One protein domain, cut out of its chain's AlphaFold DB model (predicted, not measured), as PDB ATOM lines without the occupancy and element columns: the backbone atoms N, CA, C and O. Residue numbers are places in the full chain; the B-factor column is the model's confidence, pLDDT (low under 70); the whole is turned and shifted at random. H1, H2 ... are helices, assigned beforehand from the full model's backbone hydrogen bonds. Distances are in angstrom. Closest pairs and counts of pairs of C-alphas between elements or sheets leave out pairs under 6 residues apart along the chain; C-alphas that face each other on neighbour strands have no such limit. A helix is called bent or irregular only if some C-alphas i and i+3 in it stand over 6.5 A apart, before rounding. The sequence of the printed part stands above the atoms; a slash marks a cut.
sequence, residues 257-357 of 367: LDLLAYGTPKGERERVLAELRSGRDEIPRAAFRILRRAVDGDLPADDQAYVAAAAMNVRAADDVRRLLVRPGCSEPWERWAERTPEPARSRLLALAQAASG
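What this domain is: This is residues 257 to 357 of the 367 residues of an uncharacterized protein of Nocardioides sp. CF167 (UniProt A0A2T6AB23). A core helix, H3, has H1, H4 and H5 packed on it, with the hairpin of H6 and H7 at one end of the domain and H2 at the other, near H1 but touching no helix. The printed part has 101 residues with seven named helices, H1 to H7 along the chain, and no named strand: the class is all helix, the packing mostly crossed. It is compact, with a radius of gyration of the C-alphas of 13.4 A, and spans 40 by 26 by 22 A.

How they stand to each other: H1, residues 257 to 263, is close to but not clearly touching H2, residues 266 to 277; their closest C-alphas, of Ala 261 and Arg 269, are 6.8 A apart. The hub H3, residues 283 to 296, touches H1, closest at C-alphas 286 and 263, 4.4 A. H4, residues 301 to 312, forms a helical hairpin with H3 at a steep tilt of 45 degrees, closest at C-alphas 310 and 287, 4.3 A. H5, residues 314 to 323, touches H3, closest at C-alphas 316 and 284, 4.7 A. H6, residues 331 to 337, touches residues 294 to 295 of H3 alone, closest at C-alphas 332 and 295, 5.3 A. H7, residues 344 to 355, forms a helical hairpin with H6 at a shallow tilt of 16 degrees, closest at C-alphas 345 and 337, 4.4 A. Every O i to N i+4 pair is within hydrogen-bond range in H1, H3, H6 and H7, against 6 of 8 in H2, 6 of 8 in H4 and 4 of 6 in H5.

Where its parts are: H1 begins at C-alpha 257, (-20.350, 38.629, -17.016), and H7 ends at C-alpha 355, (-27.250, 14.321, -1.211). H3 is 19.9 A long, H2 and H4 17.7 A each, H7 16.8 A. H2, H4 and H5 are irregular: C-alphas 267 and 270 are 7.6 A apart, 302 and 305 7.8 A, 315 and 318 7.1 A.

The domain as a whole: The two C-alphas farthest apart, of Arg 277 and Gly 357, are 40.8 A apart. The printed part has no cut and no long link. Mean pLDDT of the printed part is 95.6, and no printed residue is under 70.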
ATOM      1  N   LEU A 257     -19.245  37.766 -16.593       91.56
ATOM      2  CA  LEU A 257     -20.350  38.629 -17.016       91.56
ATOM      3  C   LEU A 257     -21.447  37.866 -17.776       91.56
ATOM      4  O   LEU A 257     -22.634  38.148 -17.572       91.56
ATOM      5  N   ASP A 258     -21.086  36.866 -18.586       93.88
ATOM      6  CA  ASP A 258     -22.054  35.985 -19.255       93.88
ATOM      7  C   ASP A 258     -22.800  35.129 -18.225       93.88
ATOM      8  O   ASP A 258     -24.030  35.024 -18.256       93.88
ATOM      9  N   LEU A 259     -22.067  34.563 -17.261       95.50
ATOM     10  CA  LEU A 259     -22.621  33.784 -16.158       95.50
ATOM     11  C   LEU A 259     -23.586  34.634 -15.320       95.50
ATOM     12  O   LEU A 259     -24.688  34.189 -14.982       95.50
ATOM     13  N   LEU A 260     -23.212  35.883 -15.030       95.38
ATOM     14  CA  LEU A 260     -24.035  36.859 -14.329       95.38
ATOM     15  C   LEU A 260     -25.310  37.165 -15.110       95.38
ATOM     16  O   LEU A 260     -26.405  37.109 -14.543       95.38
ATOM     17  N   ALA A 261     -25.192  37.464 -16.403       94.38
ATOM     18  CA  ALA A 261     -26.322  37.780 -17.266       94.38
ATOM     19  C   ALA A 261     -27.286  36.593 -17.414       94.38
ATOM     20  O   ALA A 261     -28.509  36.790 -17.431       94.38
ATOM     21  N   TYR A 262     -26.756  35.372 -17.496       96.31
ATOM     22  CA  TYR A 262     -27.525  34.134 -17.609       96.31
ATOM     23  C   TYR A 262     -28.217  33.757 -16.288       96.31
ATOM     24  O   TYR A 262     -29.402  33.408 -16.266       96.31
ATOM     25  N   GLY A 263     -27.507  33.879 -15.165       96.06
ATOM     26  CA  GLY A 263     -28.025  33.583 -13.830       96.06
ATOM     27  C   GLY A 263     -28.960  34.651 -13.262       96.06
ATOM     28  O   GLY A 263     -29.588  34.415 -12.229       96.06
ATOM     29  N   THR A 264     -29.069  35.824 -13.892       95.56
ATOM     30  CA  THR A 264     -29.860  36.962 -13.396       95.56
ATOM     31  C   THR A 264     -31.135  37.170 -14.221       95.56
ATOM     32  O   THR A 264     -31.052  37.330 -15.444       95.56
ATOM     33  N   PRO A 265     -32.323  37.229 -13.581       93.19
ATOM     34  CA  PRO A 265     -33.576  37.535 -14.269       93.19
ATOM     35  C   PRO A 265     -33.482  38.832 -15.079       93.19
ATOM     36  O   PRO A 265     -32.921  39.818 -14.606       93.19
ATOM     37  N   LYS A 266     -34.078  38.864 -16.282       91.69
ATOM     38  CA  LYS A 266     -33.979  40.018 -17.200       91.69
ATOM     39  C   LYS A 266     -34.343  41.352 -16.534       91.69
ATOM     40  O   LYS A 266     -33.632  42.326 -16.738       91.69
ATOM     41  N   GLY A 267     -35.392  41.374 -15.705       93.19
ATOM     42  CA  GLY A 267     -35.847  42.574 -14.989       93.19
ATOM     43  C   GLY A 267     -34.927  43.061 -13.861       93.19
ATOM     44  O   GLY A 267     -35.131  44.154 -13.352       93.19
ATOM     45  N   GLU A 268     -33.916  42.282 -13.468       93.56
ATOM     46  CA  GLU A 268     -32.972  42.641 -12.400       93.56
ATOM     47  C   GLU A 268     -31.569  42.989 -12.912       93.56
ATOM     48  O   GLU A 268     -30.723  43.422 -12.128       93.56
ATOM     49  N   ARG A 269     -31.301  42.815 -14.212       92.25
ATOM     50  CA  ARG A 269     -29.949  42.930 -14.779       92.25
ATOM     51  C   ARG A 269     -29.324  44.299 -14.560       92.25
ATOM     52  O   ARG A 269     -28.192  44.369 -14.100       92.25
ATOM     53  N   GLU A 270     -30.054  45.375 -14.838       91.62
ATOM     54  CA  GLU A 270     -29.536  46.739 -14.660       91.62
ATOM     55  C   GLU A 270     -29.150  47.014 -13.207       91.62
ATOM     56  O   GLU A 270     -28.070  47.542 -12.941       91.62
ATOM     57  N   ARG A 271     -30.001  46.587 -12.263       94.56
ATOM     58  CA  ARG A 271     -29.725  46.692 -10.830       94.56
ATOM     59  C   ARG A 271     -28.443  45.941 -10.494       94.56
ATOM     60  O   ARG A 271     -27.528  46.555  -9.967       94.56
ATOM     61  N   VAL A 272     -28.365  44.654 -10.830       92.25
ATOM     62  CA  VAL A 272     -27.221  43.778 -10.521       92.25
ATOM     63  C   VAL A 272     -25.918  44.291 -11.142       92.25
ATOM     64  O   VAL A 272     -24.897  44.314 -10.462       92.25
ATOM     65  N   LEU A 273     -25.945  44.788 -12.382       89.25
ATOM     66  CA  LEU A 273     -24.778  45.416 -13.010       89.25
ATOM     67  C   LEU A 273     -24.349  46.693 -12.275       89.25
ATOM     68  O   LEU A 273     -23.155  46.941 -12.122       89.25
ATOM     69  N   ALA A 274     -25.294  47.494 -11.775       89.62
ATOM     70  CA  ALA A 274     -24.964  48.629 -10.916       89.62
ATOM     71  C   ALA A 274     -24.361  48.182  -9.569       89.62
ATOM     72  O   ALA A 274     -23.441  48.830  -9.070       89.62
ATOM     73  N   GLU A 275     -24.820  47.063  -8.993       91.94
ATOM     74  CA  GLU A 275     -24.221  46.490  -7.779       91.94
ATOM     75  C   GLU A 275     -22.780  46.029  -8.037       91.94
ATOM     76  O   GLU A 275     -21.893  46.378  -7.253       91.94
ATOM     77  N   LEU A 276     -22.531  45.355  -9.164       88.56
ATOM     78  CA  LEU A 276     -21.192  44.935  -9.579       88.56
ATOM     79  C   LEU A 276     -20.253  46.136  -9.732       88.56
ATOM     80  O   LEU A 276     -19.183  46.166  -9.128       88.56
ATOM     81  N   ARG A 277     -20.700  47.192 -10.428       86.94
ATOM     82  CA  ARG A 277     -19.948  48.456 -10.560       86.94
ATOM     83  C   ARG A 277     -19.686  49.147  -9.218       86.94
ATOM     84  O   ARG A 277     -18.683  49.836  -9.073       86.94
ATOM     85  N   SER A 278     -20.558  48.955  -8.224       88.00
ATOM     86  CA  SER A 278     -20.348  49.445  -6.850       88.00
ATOM     87  C   SER A 278     -19.377  48.586  -6.026       88.00
ATOM     88  O   SER A 278     -19.120  48.888  -4.860       88.00
ATOM     89  N   GLY A 279     -18.832  47.515  -6.613       85.56
ATOM     90  CA  GLY A 279     -17.876  46.613  -5.982       85.56
ATOM     91  C   GLY A 279     -18.510  45.462  -5.197       85.56
ATOM     92  O   GLY A 279     -17.817  44.839  -4.391       85.56
ATOM     93  N   ARG A 280     -19.809  45.184  -5.383       89.19
ATOM     94  CA  ARG A 280     -20.449  43.985  -4.822       89.19
ATOM     95  C   ARG A 280     -20.254  42.800  -5.756       89.19
ATOM     96  O   ARG A 280     -20.559  42.884  -6.937       89.19
ATOM     97  N   ASP A 281     -19.778  41.692  -5.202       88.69
ATOM     98  CA  ASP A 281     -19.581  40.459  -5.956       88.69
ATOM     99  C   ASP A 281     -20.918  39.716  -6.127       88.69
ATOM    100  O   ASP A 281     -21.438  39.100  -5.193       88.69
ATOM    101  N   GLU A 282     -21.506  39.818  -7.321       93.94
ATOM    102  CA  GLU A 282     -22.778  39.172  -7.669       93.94
ATOM    103  C   GLU A 282     -22.585  37.853  -8.444       93.94
ATOM    104  O   GLU A 282     -23.559  37.119  -8.655       93.94
ATOM    105  N   ILE A 283     -21.344  37.499  -8.812       94.12
ATOM    106  CA  ILE A 283     -21.030  36.283  -9.577       94.12
ATOM    107  C   ILE A 283     -21.391  35.006  -8.790       94.12
ATOM    108  O   ILE A 283     -22.124  34.169  -9.331       94.12
ATOM    109  N   PRO A 284     -21.033  34.850  -7.493       95.62
ATOM    110  CA  PRO A 284     -21.406  33.665  -6.716       95.62
ATOM    111  C   PRO A 284     -22.924  33.490  -6.592       95.62
ATOM    112  O   PRO A 284     -23.436  32.371  -6.585       95.62
ATOM    113  N   ARG A 285     -23.677  34.596  -6.536       96.19
ATOM    114  CA  ARG A 285     -25.146  34.558  -6.487       96.19
ATOM    115  C   ARG A 285     -25.745  34.123  -7.816       96.19
ATOM    116  O   ARG A 285     -26.729  33.385  -7.813       96.19
ATOM    117  N   ALA A 286     -25.177  34.561  -8.937       97.12
ATOM    118  CA  ALA A 286     -25.579  34.077 -10.251       97.12
ATOM    119  C   ALA A 286     -25.303  32.575 -10.394       97.12
ATOM    120  O   ALA A 286     -26.221  31.835 -10.747       97.12
ATOM    121  N   ALA A 287     -24.107  32.113 -10.012       98.12
ATOM    122  CA  ALA A 287     -23.759  30.693  -9.990       98.12
ATOM    123  C   ALA A 287     -24.737  29.875  -9.126       98.12
ATOM    124  O   ALA A 287     -25.295  28.876  -9.584       98.12
ATOM    125  N   PHE A 288     -25.047  30.345  -7.912       98.31
ATOM    126  CA  PHE A 288     -26.049  29.724  -7.045       98.31
ATOM    127  C   PHE A 288     -27.433  29.636  -7.712       98.31
ATOM    128  O   PHE A 288     -28.078  28.589  -7.661       98.31
ATOM    129  N   ARG A 289     -27.906  30.717  -8.354       98.12
ATOM    130  CA  ARG A 289     -29.202  30.735  -9.058       98.12
ATOM    131  C   ARG A 289     -29.236  29.747 -10.224       98.12
ATOM    132  O   ARG A 289     -30.260  29.094 -10.416       98.12
ATOM    133  N   ILE A 290     -28.140  29.616 -10.971       98.62
ATOM    134  CA  ILE A 290     -28.012  28.641 -12.062       98.62
ATOM    135  C   ILE A 290     -28.107  27.222 -11.507       98.62
ATOM    136  O   ILE A 290     -28.961  26.461 -11.947       98.62
ATOM    137  N   LEU A 291     -27.307  26.882 -10.495       98.62
ATOM    138  CA  LEU A 291     -27.316  25.542  -9.901       98.62
ATOM    139  C   LEU A 291     -28.661  25.204  -9.253       98.62
ATOM    140  O   LEU A 291     -29.124  24.073  -9.354       98.62
ATOM    141  N   ARG A 292     -29.336  26.185  -8.650       98.38
ATOM    142  CA  ARG A 292     -30.701  26.004  -8.150       98.38
ATOM    143  C   ARG A 292     -31.666  25.627  -9.274       98.38
ATOM    144  O   ARG A 292     -32.339  24.611  -9.158       98.38
ATOM    145  N   ARG A 293     -31.687  26.390 -10.373       98.31
ATOM    146  CA  ARG A 293     -32.512  26.071 -11.554       98.31
ATOM    147  C   ARG A 293     -32.152  24.702 -12.140       98.31
ATOM    148  O   ARG A 293     -33.037  23.978 -12.573       98.31
ATOM    149  N   ALA A 294     -30.870  24.337 -12.126       97.94
ATOM    150  CA  ALA A 294     -30.388  23.045 -12.605       97.94
ATOM    151  C   ALA A 294     -30.983  21.875 -11.797       97.94
ATOM    152  O   ALA A 294     -31.418  20.885 -12.385       97.94
ATOM    153  N   VAL A 295     -31.032  22.006 -10.466       97.75
ATOM    154  CA  VAL A 295     -31.625  21.013  -9.552       97.75
ATOM    155  C   VAL A 295     -33.148  20.994  -9.637       97.75
ATOM    156  O   VAL A 295     -33.741  19.918  -9.611       97.75
ATOM    157  N   ASP A 296     -33.767  22.168  -9.768       97.44
ATOM    158  CA  ASP A 296     -35.220  22.320  -9.888       97.44
ATOM    159  C   ASP A 296     -35.748  21.811 -11.255       97.44
ATOM    160  O   ASP A 296     -36.946  21.588 -11.414       97.44
ATOM    161  N   GLY A 297     -34.857  21.548 -12.224       97.19
ATOM    162  CA  GLY A 297     -35.207  21.061 -13.566       97.19
ATOM    163  C   GLY A 297     -35.593  22.167 -14.555       97.19
ATOM    164  O   GLY A 297     -36.121  21.878 -15.624       97.19
ATOM    165  N   ASP A 298     -35.290  23.422 -14.220       97.44
ATOM    166  CA  ASP A 298     -35.673  24.635 -14.952       97.44
ATOM    167  C   ASP A 298     -34.613  25.101 -15.974       97.44
ATOM    168  O   ASP A 298     -34.630  26.254 -16.429       97.44
ATOM    169  N   LEU A 299     -33.647  24.235 -16.305       97.00
ATOM    170  CA  LEU A 299     -32.616  24.482 -17.316       97.00
ATOM    171  C   LEU A 299     -32.707  23.455 -18.451       97.00
ATOM    172  O   LEU A 299     -32.809  22.257 -18.173       97.00
ATOM    173  N   PRO A 300     -32.626  23.886 -19.723       96.25
ATOM    174  CA  PRO A 300     -32.497  22.959 -20.835       96.25
ATOM    175  C   PRO A 300     -31.131  22.266 -20.778       96.25
ATOM    176  O   PRO A 300     -30.136  22.843 -20.348       96.25
ATOM    177  N   ALA A 301     -31.079  21.021 -21.246       95.88
ATOM    178  CA  ALA A 301     -29.869  20.200 -21.213       95.88
ATOM    179  C   ALA A 301     -28.679  20.822 -21.970       95.88
ATOM    180  O   ALA A 301     -27.530  20.619 -21.584       95.88
ATOM    181  N   ASP A 302     -28.976  21.593 -23.012       95.56
ATOM    182  CA  ASP A 302     -28.036  22.317 -23.867       95.56
ATOM    183  C   ASP A 302     -27.259  23.426 -23.138       95.56
ATOM    184  O   ASP A 302     -26.239  23.894 -23.643       95.56
ATOM    185  N   ASP A 303     -27.715  23.832 -21.947       96.38
ATOM    186  CA  ASP A 303     -27.057  24.837 -21.106       96.38
ATOM    187  C   ASP A 303     -26.037  24.204 -20.133       96.38
ATOM    188  O   ASP A 303     -25.652  24.807 -19.125       96.38
ATOM    189  N   GLN A 304     -25.560  22.989 -20.434       97.25
ATOM    190  CA  GLN A 304     -24.590  22.248 -19.618       97.25
ATOM    191  C   GLN A 304     -23.312  23.041 -19.308       97.25
ATOM    192  O   GLN A 304     -22.798  22.936 -18.196       97.25
ATOM    193  N   ALA A 305     -22.836  23.886 -20.226       97.62
ATOM    194  CA  ALA A 305     -21.658  24.719 -19.991       97.62
ATOM    195  C   ALA A 305     -21.887  25.794 -18.912       97.62
ATOM    196  O   ALA A 305     -20.996  26.045 -18.103       97.62
ATOM    197  N   TYR A 306     -23.089  26.378 -18.825       98.38
ATOM    198  CA  TYR A 306     -23.431  27.312 -17.743       98.38
ATOM    199  C   TYR A 306     -23.517  26.600 -16.393       98.38
ATOM    200  O   TYR A 306     -23.095  27.151 -15.376       98.38
ATOM    201  N   VAL A 307     -24.031  25.366 -16.371       98.56
ATOM    202  CA  VAL A 307     -24.040  24.534 -15.159       98.56
ATOM    203  C   VAL A 307     -22.614  24.170 -14.744       98.56
ATOM    204  O   VAL A 307     -22.288  24.282 -13.562       98.56
ATOM    205  N   ALA A 308     -21.752  23.803 -15.699       98.25
ATOM    206  CA  ALA A 308     -20.338  23.536 -15.450       98.25
ATOM    207  C   ALA A 308     -19.640  24.766 -14.853       98.25
ATOM    208  O   ALA A 308     -19.076  24.679 -13.765       98.25
ATOM    209  N   ALA A 309     -19.755  25.926 -15.507       98.12
ATOM    210  CA  ALA A 309     -19.186  27.189 -15.045       98.12
ATOM    211  C   ALA A 309     -19.675  27.569 -13.637       98.12
ATOM    212  O   ALA A 309     -18.879  27.904 -12.759       98.12
ATOM    213  N   ALA A 310     -20.979  27.437 -13.373       98.44
ATOM    214  CA  ALA A 310     -21.544  27.703 -12.055       98.44
ATOM    215  C   ALA A 310     -21.014  26.736 -10.980       98.44
ATOM    216  O   ALA A 310     -20.726  27.165  -9.862       98.44
ATOM    217  N   ALA A 311     -20.840  25.451 -11.307       98.06
ATOM    218  CA  ALA A 311     -20.261  24.458 -10.400       98.06
ATOM    219  C   ALA A 311     -18.786  24.745 -10.075       98.06
ATOM    220  O   ALA A 311     -18.327  24.417  -8.975       98.06
ATOM    221  N   MET A 312     -18.057  25.383 -10.997       97.06
ATOM    222  CA  MET A 312     -16.665  25.793 -10.799       97.06
ATOM    223  C   MET A 312     -16.500  27.018  -9.894       97.06
ATOM    224  O   MET A 312     -15.400  27.240  -9.381       97.06
ATOM    225  N   ASN A 313     -17.567  27.777  -9.623       96.88
ATOM    226  CA  ASN A 313     -17.495  28.934  -8.737       96.88
ATOM    227  C   ASN A 313     -17.273  28.499  -7.275       96.88
ATOM    228  O   ASN A 313     -18.186  28.043  -6.580       96.88
ATOM    229  N   VAL A 314     -16.039  28.654  -6.786       94.94
ATOM    230  CA  VAL A 314     -15.642  28.203  -5.439       94.94
ATOM    231  C   VAL A 314     -16.343  28.974  -4.321       94.94
ATOM    232  O   VAL A 314     -16.622  28.405  -3.269       94.94
ATOM    233  N   ARG A 315     -16.698  30.241  -4.560       94.19
ATOM    234  CA  ARG A 315     -17.361  31.112  -3.578       94.19
ATOM    235  C   ARG A 315     -18.835  30.767  -3.374       94.19
ATOM    236  O   ARG A 315     -19.370  31.015  -2.299       94.19
ATOM    237  N   ALA A 316     -19.487  30.174  -4.371       95.94
ATOM    238  CA  ALA A 316     -20.862  29.691  -4.258       95.94
ATOM    239  C   ALA A 316     -20.964  28.314  -3.572       95.94
ATOM    240  O   ALA A 316     -22.055  27.912  -3.166       95.94
ATOM    241  N   ALA A 317     -19.852  27.580  -3.441       94.81
ATOM    242  CA  ALA A 317     -19.855  26.164  -3.072       94.81
ATOM    243  C   ALA A 317     -20.500  25.880  -1.704       94.81
ATOM    244  O   ALA A 317     -21.297  24.946  -1.583       94.81
ATOM    245  N   ASP A 318     -20.201  26.696  -0.691       95.00
ATOM    246  CA  ASP A 318     -20.743  26.512   0.659       95.00
ATOM    247  C   ASP A 318     -22.253  26.761   0.709       95.00
ATOM    248  O   ASP A 318     -22.995  25.979   1.310       95.00
ATOM    249  N   ASP A 319     -22.734  27.802   0.029       97.44
ATOM    250  CA  ASP A 319     -24.163  28.102  -0.046       97.44
ATOM    251  C   ASP A 319     -24.926  27.042  -0.844       97.44
ATOM    252  O   ASP A 319     -26.004  26.618  -0.421       97.44
ATOM    253  N   VAL A 320     -24.355  26.547  -1.946       97.88
ATOM    254  CA  VAL A 320     -24.912  25.424  -2.718       97.88
ATOM    255  C   VAL A 320     -25.026  24.180  -1.839       97.88
ATOM    256  O   VAL A 320     -26.107  23.597  -1.734       97.88
ATOM    257  N   ARG A 321     -23.945  23.801  -1.145       97.12
ATOM    258  CA  ARG A 321     -23.941  22.641  -0.244       97.12
ATOM    259  C   ARG A 321     -24.953  22.801   0.889       97.12
ATOM    260  O   ARG A 321     -25.637  21.848   1.235       97.12
ATOM    261  N   ARG A 322     -25.067  23.995   1.465       97.00
ATOM    262  CA  ARG A 322     -25.952  24.259   2.606       97.00
ATOM    263  C   ARG A 322     -27.431  24.314   2.227       97.00
ATOM    264  O   ARG A 322     -28.267  23.912   3.032       97.00
ATOM    265  N   LEU A 323     -27.765  24.865   1.059       97.69
ATOM    266  CA  LEU A 323     -29.148  25.214   0.706       97.69
ATOM    267  C   LEU A 323     -29.767  24.316  -0.373       97.69
ATOM    268  O   LEU A 323     -30.994  24.183  -0.407       97.69
ATOM    269  N   LEU A 324     -28.954  23.729  -1.257       97.88
ATOM    270  CA  LEU A 324     -29.435  22.958  -2.411       97.88
ATOM    271  C   LEU A 324     -29.229  21.447  -2.255       97.88
ATOM    272  O   LEU A 324     -30.009  20.671  -2.802       97.88
ATOM    273  N   VAL A 325     -28.232  21.007  -1.485       97.19
ATOM    274  CA  VAL A 325     -28.006  19.578  -1.223       97.19
ATOM    275  C   VAL A 325     -28.989  19.094  -0.158       97.19
ATOM    276  O   VAL A 325     -28.917  19.485   1.005       97.19
ATOM    277  N   ARG A 326     -29.927  18.232  -0.563       94.94
ATOM    278  CA  ARG A 326     -30.947  17.641   0.312       94.94
ATOM    279  C   ARG A 326     -30.815  16.115   0.318       94.94
ATOM    280  O   ARG A 326     -30.596  15.546  -0.754       94.94
ATOM    281  N   PRO A 327     -30.974  15.447   1.475       94.88
ATOM    282  CA  PRO A 327     -30.982  13.989   1.538       94.88
ATOM    283  C   PRO A 327     -32.023  13.381   0.590       94.88
ATOM    284  O   PRO A 327     -33.187  13.783   0.614       94.88
ATOM    285  N   GLY A 328     -31.606  12.419  -0.231       93.38
ATOM    286  CA  GLY A 328     -32.444  11.759  -1.237       93.38
ATOM    287  C   GLY A 328     -32.570  12.499  -2.574       93.38
ATOM    288  O   GLY A 328     -33.291  12.027  -3.447       93.38
ATOM    289  N   CYS A 329     -31.881  13.629  -2.766       95.00
ATOM    290  CA  CYS A 329     -31.913  14.412  -4.009       95.00
ATOM    291  C   CYS A 329     -30.581  14.344  -4.781       95.00
ATOM    292  O   CYS A 329     -30.066  15.382  -5.197       95.00
ATOM    293  N   SER A 330     -29.983  13.155  -4.934       97.38
ATOM    294  CA  SER A 330     -28.710  12.991  -5.664       97.38
ATOM    295  C   SER A 330     -28.874  13.026  -7.187       97.38
ATOM    296  O   SER A 330     -28.023  13.583  -7.877       97.38
ATOM    297  N   GLU A 331     -29.999  12.520  -7.701       98.00
ATOM    298  CA  GLU A 331     -30.247  12.326  -9.137       98.00
ATOM    299  C   GLU A 331     -30.012  13.583 -10.005       98.00
ATOM    300  O   GLU A 331     -29.347  13.462 -11.038       98.00
ATOM    301  N   PRO A 332     -30.475  14.803  -9.643       97.94
ATOM    302  CA  PRO A 332     -30.222  15.978 -10.477       97.94
ATOM    303  C   PRO A 332     -28.728  16.288 -10.625       97.94
ATOM    304  O   PRO A 332     -28.280  16.677 -11.701       97.94
ATOM    305  N   TRP A 333     -27.946  16.084  -9.562       98.44
ATOM    306  CA  TRP A 333     -26.503  16.315  -9.572       98.44
ATOM    307  C   TRP A 333     -25.770  15.285 -10.432       98.44
ATOM    308  O   TRP A 333     -24.900  15.662 -11.212       98.44
ATOM    309  N   GLU A 334     -26.153  14.010 -10.339       98.19
ATOM    310  CA  GLU A 334     -25.611  12.926 -11.173       98.19
ATOM    311  C   GLU A 334     -25.886  13.194 -12.656       98.19
ATOM    312  O   GLU A 334     -24.972  13.174 -13.479       98.19
ATOM    313  N   ARG A 335     -27.126  13.576 -12.984       97.94
ATOM    314  CA  ARG A 335     -27.547  13.902 -14.351       97.94
ATOM    315  C   ARG A 335     -26.746  15.054 -14.964       97.94
ATOM    316  O   ARG A 335     -26.418  15.014 -16.149       97.94
ATOM    317  N   TRP A 336     -26.446  16.098 -14.189       98.25
ATOM    318  CA  TRP A 336     -25.604  17.202 -14.663       98.25
ATOM    319  C   TRP A 336     -24.118  16.833 -14.693       98.25
ATOM    320  O   TRP A 336     -23.401  17.268 -15.595       98.25
ATOM    321  N   ALA A 337     -23.647  15.985 -13.780       98.06
ATOM    322  CA  ALA A 337     -22.278  15.483 -13.816       98.06
ATOM    323  C   ALA A 337     -21.994  14.677 -15.096       98.06
ATOM    324  O   ALA A 337     -20.919  14.799 -15.671       98.06
ATOM    325  N   GLU A 338     -22.964  13.913 -15.605       97.44
ATOM    326  CA  GLU A 338     -22.850  13.194 -16.887       97.44
ATOM    327  C   GLU A 338     -22.744  14.117 -18.113       97.44
ATOM    328  O   GLU A 338     -22.372  13.675 -19.200       97.44
ATOM    329  N   ARG A 339     -23.082  15.400 -17.958       97.00
ATOM    330  CA  ARG A 339     -23.143  16.398 -19.038       97.00
ATOM    331  C   ARG A 339     -22.025  17.427 -18.991       97.00
ATOM    332  O   ARG A 339     -21.903  18.226 -19.910       97.00
ATOM    333  N   THR A 340     -21.223  17.427 -17.939       96.94
ATOM    334  CA  THR A 340     -20.187  18.436 -17.720       96.94
ATOM    335  C   THR A 340     -18.797  17.804 -17.792       96.94
ATOM    336  O   THR A 340     -18.645  16.615 -17.503       96.94
ATOM    337  N   PRO A 341     -17.775  18.558 -18.229       95.62
ATOM    338  CA  PRO A 341     -16.410  18.057 -18.257       95.62
ATOM    339  C   PRO A 341     -15.787  18.134 -16.859       95.62
ATOM    340  O   PRO A 341     -16.279  18.837 -15.970       95.62
ATOM    341  N   GLU A 342     -14.681  17.424 -16.647       95.19
ATOM    342  CA  GLU A 342     -13.821  17.717 -15.497       95.19
ATOM    343  C   GLU A 342     -13.260  19.139 -15.616       95.19
ATOM    344  O   GLU A 342     -12.987  19.560 -16.738       95.19
ATOM    345  N   PRO A 343     -13.056  19.878 -14.511       95.81
ATOM    346  CA  PRO A 343     -13.275  19.473 -13.113       95.81
ATOM    347  C   PRO A 343     -14.716  19.674 -12.586       95.81
ATOM    348  O   PRO A 343     -15.021  19.307 -11.447       95.81
ATOM    349  N   ALA A 344     -15.628  20.241 -13.384       97.19
ATOM    350  CA  ALA A 344     -17.006  20.516 -12.956       97.19
ATOM    351  C   ALA A 344     -17.778  19.234 -12.619       97.19
ATOM    352  O   ALA A 344     -18.497  19.183 -11.615       97.19
ATOM    353  N   ARG A 345     -17.559  18.179 -13.409       96.94
ATOM    354  CA  ARG A 345     -18.106  16.841 -13.179       96.94
ATOM    355  C   ARG A 345     -17.813  16.331 -11.771       96.94
ATOM    356  O   ARG A 345     -18.753  15.999 -11.050       96.94
ATOM    357  N   SER A 346     -16.548  16.313 -11.348       96.31
ATOM    358  CA  SER A 346     -16.164  15.870 -10.001       96.31
ATOM    359  C   SER A 346     -16.864  16.663  -8.896       96.31
ATOM    360  O   SER A 346     -17.317  16.089  -7.903       96.31
ATOM    361  N   ARG A 347     -17.020  17.982  -9.070       96.81
ATOM    362  CA  ARG A 347     -17.715  18.833  -8.088       96.81
ATOM    363  C   ARG A 347     -19.200  18.495  -7.993       96.81
ATOM    364  O   ARG A 347     -19.729  18.396  -6.887       96.81
ATOM    365  N   LEU A 348     -19.867  18.269  -9.123       98.12
ATOM    366  CA  LEU A 348     -21.272  17.859  -9.150       98.12
ATOM    367  C   LEU A 348     -21.464  16.460  -8.544       98.12
ATOM    368  O   LEU A 348     -22.384  16.267  -7.750       98.12
ATOM    369  N   LEU A 349     -20.557  15.512  -8.806       97.69
ATOM    370  CA  LEU A 349     -20.574  14.192  -8.160       97.69
ATOM    371  C   LEU A 349     -20.383  14.282  -6.640       97.69
ATOM    372  O   LEU A 349     -21.039  13.557  -5.895       97.69
ATOM    373  N   ALA A 350     -19.550  15.202  -6.150       96.62
ATOM    374  CA  ALA A 350     -19.413  15.435  -4.712       96.62
ATOM    375  C   ALA A 350     -20.715  15.969  -4.080       96.62
ATOM    376  O   ALA A 350     -21.056  15.601  -2.952       96.62
ATOM    377  N   LEU A 351     -21.477  16.805  -4.798       97.62
ATOM    378  CA  LEU A 351     -22.808  17.249  -4.362       97.62
ATOM    379  C   LEU A 351     -23.822  16.094  -4.376       97.62
ATOM    380  O   LEU A 351     -24.580  15.947  -3.415       97.62
ATOM    381  N   ALA A 352     -23.788  15.234  -5.400       98.06
ATOM    382  CA  ALA A 352     -24.603  14.019  -5.469       98.06
ATOM    383  C   ALA A 352     -24.336  13.078  -4.284       98.06
ATOM    384  O   ALA A 352     -25.265  12.611  -3.618       98.06
ATOM    385  N   GLN A 353     -23.060  12.846  -3.968       97.19
ATOM    386  CA  GLN A 353     -22.650  12.013  -2.843       97.19
ATOM    387  C   GLN A 353     -23.146  12.590  -1.512       97.19
ATOM    388  O   GLN A 353     -23.681  11.859  -0.680       97.19
ATOM    389  N   ALA A 354     -23.030  13.908  -1.322       96.00
ATOM    390  CA  ALA A 354     -23.544  14.579  -0.132       96.00
ATOM    391  C   ALA A 354     -25.082  14.494  -0.026       96.00
ATOM    392  O   ALA A 354     -25.614  14.367   1.077       96.00
ATOM    393  N   ALA A 355     -25.797  14.503  -1.155       96.44
ATOM    394  CA  ALA A 355     -27.250  14.321  -1.211       96.44
ATOM    395  C   ALA A 355     -27.695  12.863  -0.992       96.44
ATOM    396  O   ALA A 355     -28.838  12.626  -0.611       96.44
ATOM    397  N   SER A 356     -26.811  11.883  -1.199       93.38
ATOM    398  CA  SER A 356     -27.110  10.449  -1.038       93.38
ATOM    399  C   SER A 356     -27.149   9.987   0.425       93.38
ATOM    400  O   SER A 356     -27.543   8.856   0.710       93.38
ATOM    401  N   GLY A 357     -26.726  10.836   1.370       84.38
ATOM    402  CA  GLY A 357     -26.728  10.514   2.797       84.38
ATOM    403  C   GLY A 357     -28.136  10.206   3.336       84.38
ATOM    404  O   GLY A 357     -29.123  10.746   2.830       84.38
TER     405      GLY A 357